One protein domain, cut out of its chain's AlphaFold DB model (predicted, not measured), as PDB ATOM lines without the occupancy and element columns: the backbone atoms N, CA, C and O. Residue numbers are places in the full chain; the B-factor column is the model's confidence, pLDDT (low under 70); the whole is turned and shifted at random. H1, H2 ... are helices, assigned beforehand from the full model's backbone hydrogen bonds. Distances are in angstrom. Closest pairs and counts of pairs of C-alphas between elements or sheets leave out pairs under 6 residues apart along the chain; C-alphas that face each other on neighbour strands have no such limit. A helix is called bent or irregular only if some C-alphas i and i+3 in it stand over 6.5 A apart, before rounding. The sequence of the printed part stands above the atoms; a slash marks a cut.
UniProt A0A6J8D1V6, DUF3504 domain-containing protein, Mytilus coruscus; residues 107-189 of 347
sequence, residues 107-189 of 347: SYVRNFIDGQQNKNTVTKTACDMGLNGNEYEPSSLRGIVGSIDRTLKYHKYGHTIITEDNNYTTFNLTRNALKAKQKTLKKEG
ATOM      1  N   SER A 107     195.593 226.537 241.221       78.88
ATOM      2  CA  SER A 107     195.145 227.933 241.217       78.88
ATOM      3  C   SER A 107     194.526 228.368 239.882       78.88
ATOM      4  O   SER A 107     193.499 229.044 239.873       78.88
ATOM      5  N   TYR A 108     195.083 227.936 238.747       82.00
ATOM      6  CA  TYR A 108     194.558 228.253 237.419       82.00
ATOM      7  C   TYR A 108     193.205 227.575 237.186       82.00
ATOM      8  O   TYR A 108     192.270 228.201 236.686       82.00
ATOM      9  N   VAL A 109     193.078 226.309 237.598       77.94
ATOM     10  CA  VAL A 109     191.819 225.558 237.489       77.94
ATOM     11  C   VAL A 109     190.733 226.189 238.359       77.94
ATOM     12  O   VAL A 109     189.608 226.364 237.890       77.94
ATOM     13  N   ARG A 110     191.070 226.586 239.594       80.94
ATOM     14  CA  ARG A 110     190.142 227.304 240.479       80.94
ATOM     15  C   ARG A 110     189.695 228.627 239.873       80.94
ATOM     16  O   ARG A 110     188.499 228.831 239.731       80.94
ATOM     17  N   ASN A 111     190.627 229.454 239.403       83.81
ATOM     18  CA  ASN A 111     190.296 230.734 238.770       83.81
ATOM     19  C   ASN A 111     189.378 230.567 237.545       83.81
ATOM     20  O   ASN A 111     188.479 231.377 237.329       83.81
ATOM     21  N   PHE A 112     189.571 229.509 236.752       83.06
ATOM     22  CA  PHE A 112     188.695 229.198 235.620       83.06
ATOM     23  C   PHE A 112     187.283 228.777 236.054       83.06
ATOM     24  O   PHE A 112     186.301 229.147 235.406       83.06
ATOM     25  N   ILE A 113     187.172 227.993 237.127       82.81
ATOM     26  CA  ILE A 113     185.886 227.529 237.660       82.81
ATOM     27  C   ILE A 113     185.145 228.671 238.351       82.81
ATOM     28  O   ILE A 113     183.957 228.847 238.106       82.81
ATOM     29  N   ASP A 114     185.840 229.481 239.142       83.56
ATOM     30  CA  ASP A 114     185.272 230.632 239.848       83.56
ATOM     31  C   ASP A 114     184.838 231.744 238.878       83.56
ATOM     32  O   ASP A 114     183.946 232.531 239.188       83.56
ATOM     33  N   GLY A 115     185.425 231.783 237.678       84.50
ATOM     34  CA  GLY A 115     185.029 232.676 236.589       84.50
ATOM     35  C   GLY A 115     183.771 232.251 235.817       84.50
ATOM     36  O   GLY A 115     183.347 232.983 234.922       84.50
ATOM     37  N   GLN A 116     183.171 231.090 236.110       83.12
ATOM     38  CA  GLN A 116     181.945 230.647 235.433       83.12
ATOM     39  C   GLN A 116     180.733 231.463 235.912       83.12
ATOM     40  O   GLN A 116     180.532 231.658 237.107       83.12
ATOM     41  N   GLN A 117     179.877 231.896 234.979       79.06
ATOM     42  CA  GLN A 117     178.721 232.750 235.298       79.06
ATOM     43  C   GLN A 117     177.668 232.038 236.164       79.06
ATOM     44  O   GLN A 117     177.088 232.632 237.073       79.06
ATOM     45  N   ASN A 118     177.435 230.745 235.919       82.12
ATOM     46  CA  ASN A 118     176.410 229.975 236.616       82.12
ATOM     47  C   ASN A 118     176.957 229.330 237.901       82.12
ATOM     48  O   ASN A 118     177.737 228.377 237.851       82.12
ATOM     49  N   LYS A 119     176.473 229.781 239.064       78.75
ATOM     50  CA  LYS A 119     176.896 229.293 240.394       78.75
ATOM     51  C   LYS A 119     176.661 227.792 240.621       78.75
ATOM     52  O   LYS A 119     177.450 227.146 241.318       78.75
ATOM     53  N   ASN A 120     175.610 227.215 240.030       74.88
ATOM     54  CA  ASN A 120     175.362 225.770 240.103       74.88
ATOM     55  C   ASN A 120     176.424 224.999 239.311       74.88
ATOM     56  O   ASN A 120     176.910 223.965 239.776       74.88
ATOM     57  N   THR A 121     176.834 225.530 238.155       77.00
ATOM     58  CA  THR A 121     177.927 224.981 237.345       77.00
ATOM     59  C   THR A 121     179.269 225.105 238.062       77.00
ATOM     60  O   THR A 121     179.988 224.114 238.124       77.00
ATOM     61  N   VAL A 122     179.577 226.252 238.683       79.81
ATOM     62  CA  VAL A 122     180.790 226.453 239.509       79.81
ATOM     63  C   VAL A 122     180.892 225.359 240.577       79.81
ATOM     64  O   VAL A 122     181.872 224.618 240.642       79.81
ATOM     65  N   THR A 123     179.830 225.206 241.376       76.81
ATOM     66  CA  THR A 123     179.788 224.267 242.507       76.81
ATOM     67  C   THR A 123     179.924 222.820 242.042       76.81
ATOM     68  O   THR A 123     180.656 222.026 242.638       76.81
ATOM     69  N   LYS A 124     179.227 222.469 240.955       75.75
ATOM     70  CA  LYS A 124     179.277 221.131 240.377       75.75
ATOM     71  C   LYS A 124     180.656 220.824 239.795       75.75
ATOM     72  O   LYS A 124     181.205 219.781 240.125       75.75
ATOM     73  N   THR A 125     181.235 221.722 239.000       76.38
ATOM     74  CA  THR A 125     182.549 221.518 238.372       76.38
ATOM     75  C   THR A 125     183.661 221.444 239.418       76.38
ATOM     76  O   THR A 125     184.523 220.576 239.316       76.38
ATOM     77  N   ALA A 126     183.618 222.263 240.473       76.12
ATOM     78  CA  ALA A 126     184.567 222.163 241.584       76.12
ATOM     79  C   ALA A 126     184.493 220.799 242.299       76.12
ATOM     80  O   ALA A 126     185.525 220.206 242.621       76.12
ATOM     81  N   CYS A 127     183.277 220.277 242.506       74.88
ATOM     82  CA  CYS A 127     183.052 218.953 243.089       74.88
ATOM     83  C   CYS A 127     183.523 217.826 242.155       74.88
ATOM     84  O   CYS A 127     184.263 216.939 242.577       74.88
ATOM     85  N   ASP A 128     183.146 217.894 240.875       75.50
ATOM     86  CA  ASP A 128     183.486 216.901 239.855       75.50
ATOM     87  C   ASP A 128     185.001 216.815 239.618       75.50
ATOM     88  O   ASP A 128     185.484 215.736 239.273       75.50
ATOM     89  N   MET A 129     185.733 217.916 239.827       75.62
ATOM     90  CA  MET A 129     187.191 218.017 239.686       75.62
ATOM     91  C   MET A 129     187.967 217.751 240.989       75.62
ATOM     92  O   MET A 129     189.188 217.871 241.001       75.62
ATOM     93  N   GLY A 130     187.289 217.417 242.094       71.56
ATOM     94  CA  GLY A 130     187.938 217.101 243.374       71.56
ATOM     95  C   GLY A 130     188.640 218.282 244.066       71.56
ATOM     96  O   GLY A 130     189.365 218.096 245.041       71.56
ATOM     97  N   LEU A 131     188.400 219.520 243.619       74.00
ATOM     98  CA  LEU A 131     189.120 220.721 244.079       74.00
ATOM     99  C   LEU A 131     188.744 221.179 245.493       74.00
ATOM    100  O   LEU A 131     189.406 222.044 246.067       74.00
ATOM    101  N   ASN A 132     187.709 220.571 246.068       69.44
ATOM    102  CA  ASN A 132     187.252 220.819 247.436       69.44
ATOM    103  C   ASN A 132     187.972 219.921 248.464       69.44
ATOM    104  O   ASN A 132     187.453 219.710 249.557       69.44
ATOM    105  N   GLY A 133     189.118 219.328 248.099       69.00
ATOM    106  CA  GLY A 133     189.835 218.343 248.922       69.00
ATOM    107  C   GLY A 133     189.163 216.965 248.962       69.00
ATOM    108  O   GLY A 133     189.487 216.137 249.809       69.00
ATOM    109  N   ASN A 134     188.213 216.725 248.056       74.56
ATOM    110  CA  ASN A 134     187.423 215.504 247.977       74.56
ATOM    111  C   ASN A 134     187.868 214.651 246.793       74.56
ATOM    112  O   ASN A 134     188.260 215.179 245.759       74.56
ATOM    113  N   GLU A 135     187.707 213.333 246.900       84.62
ATOM    114  CA  GLU A 135     187.931 212.463 245.746       84.62
ATOM    115  C   GLU A 135     186.896 212.661 244.627       84.62
ATOM    116  O   GLU A 135     185.728 212.989 244.896       84.62
ATOM    117  N   TYR A 136     187.340 212.397 243.392       85.19
ATOM    118  CA  TYR A 136     186.570 212.488 242.151       85.19
ATOM    119  C   TYR A 136     185.314 211.614 242.185       85.19
ATOM    120  O   TYR A 136     185.313 210.486 242.684       85.19
ATOM    121  N   GLU A 137     184.245 212.089 241.546       84.75
ATOM    122  CA  GLU A 137     183.082 211.252 241.269       84.75
ATOM    123  C   GLU A 137     183.432 210.154 240.239       84.75
ATOM    124  O   GLU A 137     184.152 210.410 239.263       84.75
ATOM    125  N   PRO A 138     182.894 208.921 240.371       88.12
ATOM    126  CA  PRO A 138     183.154 207.840 239.422       88.12
ATOM    127  C   PRO A 138     182.840 208.214 237.965       88.12
ATOM    128  O   PRO A 138     183.517 207.749 237.044       88.12
ATOM    129  N   SER A 139     181.815 209.043 237.743       85.81
ATOM    130  CA  SER A 139     181.453 209.558 236.418       85.81
ATOM    131  C   SER A 139     182.486 210.534 235.864       85.81
ATOM    132  O   SER A 139     182.775 210.474 234.671       85.81
ATOM    133  N   SER A 140     183.078 211.376 236.710       87.56
ATOM    134  CA  SER A 140     184.083 212.363 236.307       87.56
ATOM    135  C   SER A 140     185.347 211.681 235.802       87.56
ATOM    136  O   SER A 140     185.819 212.000 234.715       87.56
ATOM    137  N   LEU A 141     185.809 210.627 236.489       88.75
ATOM    138  CA  LEU A 141     186.928 209.805 236.008       88.75
ATOM    139  C   LEU A 141     186.651 209.189 234.630       88.75
ATOM    140  O   LEU A 141     187.529 209.156 233.766       88.75
ATOM    141  N   ARG A 142     185.417 208.722 234.390       88.38
ATOM    142  CA  ARG A 142     185.021 208.221 233.064       88.38
ATOM    143  C   ARG A 142     185.015 209.335 232.021       88.38
ATOM    144  O   ARG A 142     185.406 209.079 230.885       88.38
ATOM    145  N   GLY A 143     184.585 210.537 232.401       89.12
ATOM    146  CA  GLY A 143     184.608 211.731 231.560       89.12
ATOM    147  C   GLY A 143     186.024 212.122 231.143       89.12
ATOM    148  O   GLY A 143     186.262 212.311 229.954       89.12
ATOM    149  N   ILE A 144     186.971 212.143 232.087       88.44
ATOM    150  CA  ILE A 144     188.392 212.437 231.836       88.44
ATOM    151  C   ILE A 144     188.996 211.416 230.869       88.44
ATOM    152  O   ILE A 144     189.593 211.778 229.861       88.44
ATOM    153  N   VAL A 145     188.794 210.120 231.109       89.81
ATOM    154  CA  VAL A 145     189.288 209.096 230.172       89.81
ATOM    155  C   VAL A 145     188.614 209.230 228.800       89.81
ATOM    156  O   VAL A 145     189.251 209.017 227.772       89.81
ATOM    157  N   GLY A 146     187.343 209.635 228.769       89.25
ATOM    158  CA  GLY A 146     186.609 209.910 227.534       89.25
ATOM    159  C   GLY A 146     187.110 211.123 226.757       89.25
ATOM    160  O   GLY A 146     187.093 211.088 225.528       89.25
ATOM    161  N   SER A 147     187.577 212.178 227.430       88.44
ATOM    162  CA  SER A 147     188.166 213.331 226.747       88.44
ATOM    163  C   SER A 147     189.499 212.957 226.103       88.44
ATOM    164  O   SER A 147     189.704 213.274 224.935       88.44
ATOM    165  N   ILE A 148     190.341 212.188 226.801       88.56
ATOM    166  CA  ILE A 148     191.594 211.658 226.248       88.56
ATOM    167  C   ILE A 148     191.303 210.761 225.040       88.56
ATOM    168  O   ILE A 148     191.895 210.945 223.981       88.56
ATOM    169  N   ASP A 149     190.353 209.830 225.161       88.06
ATOM    170  CA  ASP A 149     189.941 208.949 224.062       88.06
ATOM    171  C   ASP A 149     189.464 209.737 222.827       88.06
ATOM    172  O   ASP A 149     189.813 209.400 221.695       88.06
ATOM    173  N   ARG A 150     188.720 210.833 223.035       90.56
ATOM    174  CA  ARG A 150     188.303 211.742 221.957       90.56
ATOM    175  C   ARG A 150     189.499 212.432 221.300       90.56
ATOM    176  O   ARG A 150     189.543 212.496 220.074       90.56
ATOM    177  N   THR A 151     190.469 212.900 222.083       87.88
ATOM    178  CA  THR A 151     191.704 213.517 221.572       87.88
ATOM    179  C   THR A 151     192.520 212.525 220.744       87.88
ATOM    180  O   THR A 151     192.937 212.847 219.632       87.88
ATOM    181  N   LEU A 152     192.682 211.287 221.219       87.00
ATOM    182  CA  LEU A 152     193.365 210.226 220.472       87.00
ATOM    183  C   LEU A 152     192.691 209.958 219.121       87.00
ATOM    184  O   LEU A 152     193.368 209.895 218.095       87.00
ATOM    185  N   LYS A 153     191.355 209.879 219.100       86.50
ATOM    186  CA  LYS A 153     190.572 209.724 217.864       86.50
ATOM    187  C   LYS A 153     190.744 210.907 216.918       86.50
ATOM    188  O   LYS A 153     190.955 210.701 215.724       86.50
ATOM    189  N   TYR A 154     190.689 212.130 217.442       88.69
ATOM    190  CA  TYR A 154     190.874 213.353 216.660       88.69
ATOM    191  C   TYR A 154     192.242 213.381 215.962       88.69
ATOM    192  O   TYR A 154     192.327 213.659 214.767       88.69
ATOM    193  N   HIS A 155     193.301 212.982 216.670       89.94
ATOM    194  CA  HIS A 155     194.655 212.880 216.117       89.94
ATOM    195  C   HIS A 155     194.932 211.571 215.360       89.94
ATOM    196  O   HIS A 155     196.071 211.334 214.962       89.94
ATOM    197  N   LYS A 156     193.912 210.732 215.128       86.75
ATOM    198  CA  LYS A 156     194.024 209.438 214.432       86.75
ATOM    199  C   LYS A 156     195.096 208.527 215.036       86.75
ATOM    200  O   LYS A 156     195.774 207.789 214.320       86.75
ATOM    201  N   TYR A 157     195.247 208.574 216.357       80.19
ATOM    202  CA  TYR A 157     196.069 207.618 217.080       80.19
ATOM    203  C   TYR A 157     195.463 206.230 216.844       80.19
ATOM    204  O   TYR A 157     194.276 206.028 217.089       80.19
ATOM    205  N   GLY A 158     196.245 205.289 216.310       80.75
ATOM    206  CA  GLY A 158     195.757 203.991 215.813       80.75
ATOM    207  C   GLY A 158     195.147 203.055 216.867       80.75
ATOM    208  O   GLY A 158     194.835 201.909 216.553       80.75
ATOM    209  N   HIS A 159     194.993 203.532 218.103       82.75
ATOM    210  CA  HIS A 159     194.440 202.814 219.240       82.75
ATOM    211  C   HIS A 159     193.483 203.720 220.014       82.75
ATOM    212  O   HIS A 159     193.746 204.910 220.199       82.75
ATOM    213  N   THR A 160     192.406 203.140 220.534       83.12
ATOM    214  CA  THR A 160     191.448 203.839 221.394       83.12
ATOM    215  C   THR A 160     191.474 203.263 222.809       83.12
ATOM    216  O   THR A 160     191.870 202.119 223.031       83.12
ATOM    217  N   ILE A 161     191.105 204.075 223.799       84.06
ATOM    218  CA  ILE A 161     191.080 203.660 225.206       84.06
ATOM    219  C   ILE A 161     189.730 203.028 225.545       84.06
ATOM    220  O   ILE A 161     189.692 202.046 226.284       84.06
ATOM    221  N   ILE A 162     188.622 203.600 225.058       81.38
ATOM    222  CA  ILE A 162     187.261 203.211 225.472       81.38
ATOM    223  C   ILE A 162     186.604 202.233 224.500       81.38
ATOM    224  O   ILE A 162     185.866 201.355 224.946       81.38
ATOM    225  N   THR A 163     186.804 202.409 223.195       74.56
ATOM    226  CA  THR A 163     186.102 201.612 222.184       74.56
ATOM    227  C   THR A 163     186.727 200.221 222.071       74.56
ATOM    228  O   THR A 163     187.943 200.069 222.053       74.56
ATOM    229  N   GLU A 164     185.881 199.194 222.018       65.44
ATOM    230  CA  GLU A 164     186.291 197.807 221.784       65.44
ATOM    231  C   GLU A 164     186.582 197.611 220.294       65.44
ATOM    232  O   GLU A 164     185.722 197.189 219.526       65.44
ATOM    233  N   ASP A 165     187.782 198.006 219.871       65.31
ATOM    234  CA  ASP A 165     188.313 197.732 218.536       65.31
ATOM    235  C   ASP A 165     189.222 196.486 218.538       65.31
ATOM    236  O   ASP A 165     189.541 195.903 219.576       65.31
ATOM    237  N   ASN A 166     189.669 196.059 217.354       58.16
ATOM    238  CA  ASN A 166     190.527 194.878 217.188       58.16
ATOM    239  C   ASN A 166     191.881 194.975 217.931       58.16
ATOM    240  O   ASN A 166     192.615 193.991 217.975       58.16
ATOM    241  N   ASN A 167     192.216 196.133 218.518       60.06
ATOM    242  CA  ASN A 167     193.445 196.403 219.265       60.06
ATOM    243  C   ASN A 167     193.176 196.843 220.718       60.06
ATOM    244  O   ASN A 167     194.022 197.475 221.368       60.06
ATOM    245  N   TYR A 168     192.017 196.437 221.253       67.94
ATOM    246  CA  TYR A 168     191.534 196.743 222.598       67.94
ATOM    247  C   TYR A 168     192.523 196.374 223.713       67.94
ATOM    248  O   TYR A 168     192.438 196.915 224.812       67.94
ATOM    249  N   THR A 169     193.501 195.500 223.473       72.25
ATOM    250  CA  THR A 169     194.471 195.073 224.492       72.25
ATOM    251  C   THR A 169     195.461 196.158 224.924       72.25
ATOM    252  O   THR A 169     195.944 196.106 226.056       72.25
ATOM    253  N   THR A 170     195.702 197.165 224.080       82.62
ATOM    254  CA  THR A 170     196.727 198.211 224.275       82.62
ATOM    255  C   THR A 170     196.539 198.996 225.579       82.62
ATOM    256  O   THR A 170     197.491 199.218 226.318       82.62
ATOM    257  N   PHE A 171     195.294 199.351 225.919       85.88
ATOM    258  CA  PHE A 171     194.955 200.133 227.118       85.88
ATOM    259  C   PHE A 171     194.238 199.314 228.207       85.88
ATOM    260  O   PHE A 171     193.495 199.859 229.028       85.88
ATOM    261  N   ASN A 172     194.456 197.991 228.243       86.62
ATOM    262  CA  ASN A 172     193.876 197.106 229.266       86.62
ATOM    263  C   ASN A 172     194.181 197.587 230.693       86.62
ATOM    264  O   ASN A 172     193.282 197.625 231.531       86.62
ATOM    265  N   LEU A 173     195.430 197.983 230.960       88.25
ATOM    266  CA  LEU A 173     195.849 198.461 232.280       88.25
ATOM    267  C   LEU A 173     195.084 199.720 232.695       88.25
ATOM    268  O   LEU A 173     194.519 199.751 233.784       88.25
ATOM    269  N   THR A 174     194.978 200.711 231.807       88.69
ATOM    270  CA  THR A 174     194.229 201.952 232.052       88.69
ATOM    271  C   THR A 174     192.757 201.675 232.342       88.69
ATOM    272  O   THR A 174     192.203 202.192 233.312       88.69
ATOM    273  N   ARG A 175     192.111 200.809 231.549       88.62
ATOM    274  CA  ARG A 175     190.704 200.436 231.767       88.62
ATOM    275  C   ARG A 175     190.504 199.670 233.071       88.62
ATOM    276  O   ARG A 175     189.518 199.915 233.766       88.62
ATOM    277  N   ASN A 176     191.415 198.763 233.412       89.94
ATOM    278  CA  ASN A 176     191.348 198.000 234.657       89.94
ATOM    279  C   ASN A 176     191.562 198.902 235.875       89.94
ATOM    280  O   ASN A 176     190.786 198.810 236.825       89.94
ATOM    281  N   ALA A 177     192.533 199.817 235.820       92.31
ATOM    282  CA  ALA A 177     192.766 200.815 236.858       92.31
ATOM    283  C   ALA A 177     191.548 201.735 237.041       92.31
ATOM    284  O   ALA A 177     191.079 201.910 238.165       92.31
ATOM    285  N   LEU A 178     190.962 202.238 235.943       91.56
ATOM    286  CA  LEU A 178     189.733 203.035 235.983       91.56
ATOM    287  C   LEU A 178     188.586 202.256 236.638       91.56
ATOM    288  O   LEU A 178     187.959 202.750 237.572       91.56
ATOM    289  N   LYS A 179     188.325 201.021 236.188       91.62
ATOM    290  CA  LYS A 179     187.269 200.164 236.751       91.62
ATOM    291  C   LYS A 179     187.498 199.885 238.236       91.62
ATOM    292  O   LYS A 179     186.541 199.920 239.007       91.62
ATOM    293  N   ALA A 180     188.735 199.600 238.639       93.62
ATOM    294  CA  ALA A 180     189.090 199.363 240.033       93.62
ATOM    295  C   ALA A 180     188.830 200.614 240.882       93.62
ATOM    296  O   ALA A 180     188.109 200.531 241.875       93.62
ATOM    297  N   LYS A 181     189.305 201.786 240.441       92.75
ATOM    298  CA  LYS A 181     189.095 203.052 241.152       92.75
ATOM    299  C   LYS A 181     187.616 203.417 241.256       92.75
ATOM    300  O   LYS A 181     187.154 203.757 242.339       92.75
ATOM    301  N   GLN A 182     186.844 203.268 240.178       92.12
ATOM    302  CA  GLN A 182     185.396 203.502 240.197       92.12
ATOM    303  C   GLN A 182     184.662 202.587 241.186       92.12
ATOM    304  O   GLN A 182     183.737 203.038 241.859       92.12
ATOM    305  N   LYS A 183     185.066 201.313 241.300       92.75
ATOM    306  CA  LYS A 183     184.504 200.386 242.296       92.75
ATOM    307  C   LYS A 183     184.839 200.819 243.722       92.75
ATOM    308  O   LYS A 183     183.950 200.793 244.567       92.75
ATOM    309  N   THR A 184     186.081 201.231 243.974       93.56
ATOM    310  CA  THR A 184     186.509 201.749 245.282       93.56
ATOM    311  C   THR A 184     185.708 202.989 245.673       93.56
ATOM    312  O   THR A 184     185.078 202.986 246.723       93.56
ATOM    313  N   LEU A 185     185.610 203.979 244.782       90.38
ATOM    314  CA  LEU A 185     184.834 205.202 245.013       90.38
ATOM    315  C   LEU A 185     183.354 204.903 245.283       90.38
ATOM    316  O   LEU A 185     182.746 205.476 246.183       90.38
ATOM    317  N   LYS A 186     182.767 203.953 244.547       89.62
ATOM    318  CA  LYS A 186     181.380 203.541 244.782       89.62
ATOM    319  C   LYS A 186     181.196 202.836 246.129       89.62
ATOM    320  O   LYS A 186     180.170 203.027 246.776       89.62
ATOM    321  N   LYS A 187     182.186 202.053 246.573       89.62
ATOM    322  CA  LYS A 187     182.207 201.442 247.913       89.62
ATOM    323  C   LYS A 187     182.325 202.498 249.019       89.62
ATOM    324  O   LYS A 187     181.720 202.330 250.068       89.62
ATOM    325  N   GLU A 188     183.045 203.585 248.763       88.50
ATOM    326  CA  GLU A 188     183.154 204.761 249.641       88.50
ATOM    327  C   GLU A 188     181.898 205.656 249.616       88.50
ATOM    328  O   GLU A 188     181.836 206.662 250.315       88.50
ATOM    329  N   GLY A 189     180.879 205.297 248.827       85.56
ATOM    330  CA  GLY A 189     179.601 206.005 248.763       85.56
ATOM    331  C   GLY A 189     179.522 207.111 247.705       85.56
ATOM    332  O   GLY A 189     178.472 207.740 247.574       85.56
TER     333      GLY A 189
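AT A GLANCE: This is residues 107 to 189 of the 347 residues of the protein "DUF3504 domain-containing protein" of Mytilus coruscus (UniProt A0A6J8D1V6). Two helical hairpins of unequal size make this loose shape: the long H3 and H4 run opposite ways as a narrow V, joined at its open end by the long loop of residues 155 to 167, and the small hairpin of H1 and H2 sits off to one end, near the start of H3. The printed part has 83 residues, with four named helices in the order H1, H2, H3, H4 and no named strand; its class is all helix. It is loose, with a radius of gyration of the C-alphas of 15.3 A, and spans 44 by 33 by 19 A.

IN THESE COORDINATES: Find C-alpha 107 at (195.145, 227.933, 241.217), where H1 begins; it runs through residues 107 to 114. Next comes H2, residues 119 to 128. Look for C-alpha 138 at (183.154, 207.840, 239.422), where H3, residues 138 to 154, starts on its 24.7 A. H4, residues 168 to 187, covers 27.4 A and ends at C-alpha 187, (182.207, 201.442, 247.913). H4 is irregular, with C-alphas 170 and 173 8.1 A apart, and has a kink of 37 degrees near residue 175.

HOW THE PARTS SIT: H1 and H2 touch as a hairpin, opposite ways at a steep tilt of 40 degrees; their closest C-alphas, of Ile 113 and Val 122, are 5.5 A apart. H2 and H3 are close but not clearly touching, about perpendicular at 87 degrees, with the C-alphas of Asp 128 and Ser 140 closest at 5.8 A. H3 and H4 form a hairpin, opposite ways at a shallow tilt of 20 degrees. They touch through residues 138 to 142 of H3 and 178 to 186 of H4 alone; the closest C-alphas, of Pro 138 and Gln 182, are 4.9 A apart. H1 is apart from H3 and H4, and H2 from H4. In H1, H2 and H3 every O i to N i+4 pair is within hydrogen-bond range; in H4, 13 of 16 are.

THE WHOLE: Lys 119 and Asn 166 have the two C-alphas farthest apart, 43.7 A. The printed part has no cut. The link from H1 to H2 is tight, that from H2 to H3 short, and that from H3 to H4 long, with 13 residues. The mean pLDDT of the printed part is 82.7; look for values under 70 at residues 132 to 133 and 164 to 168.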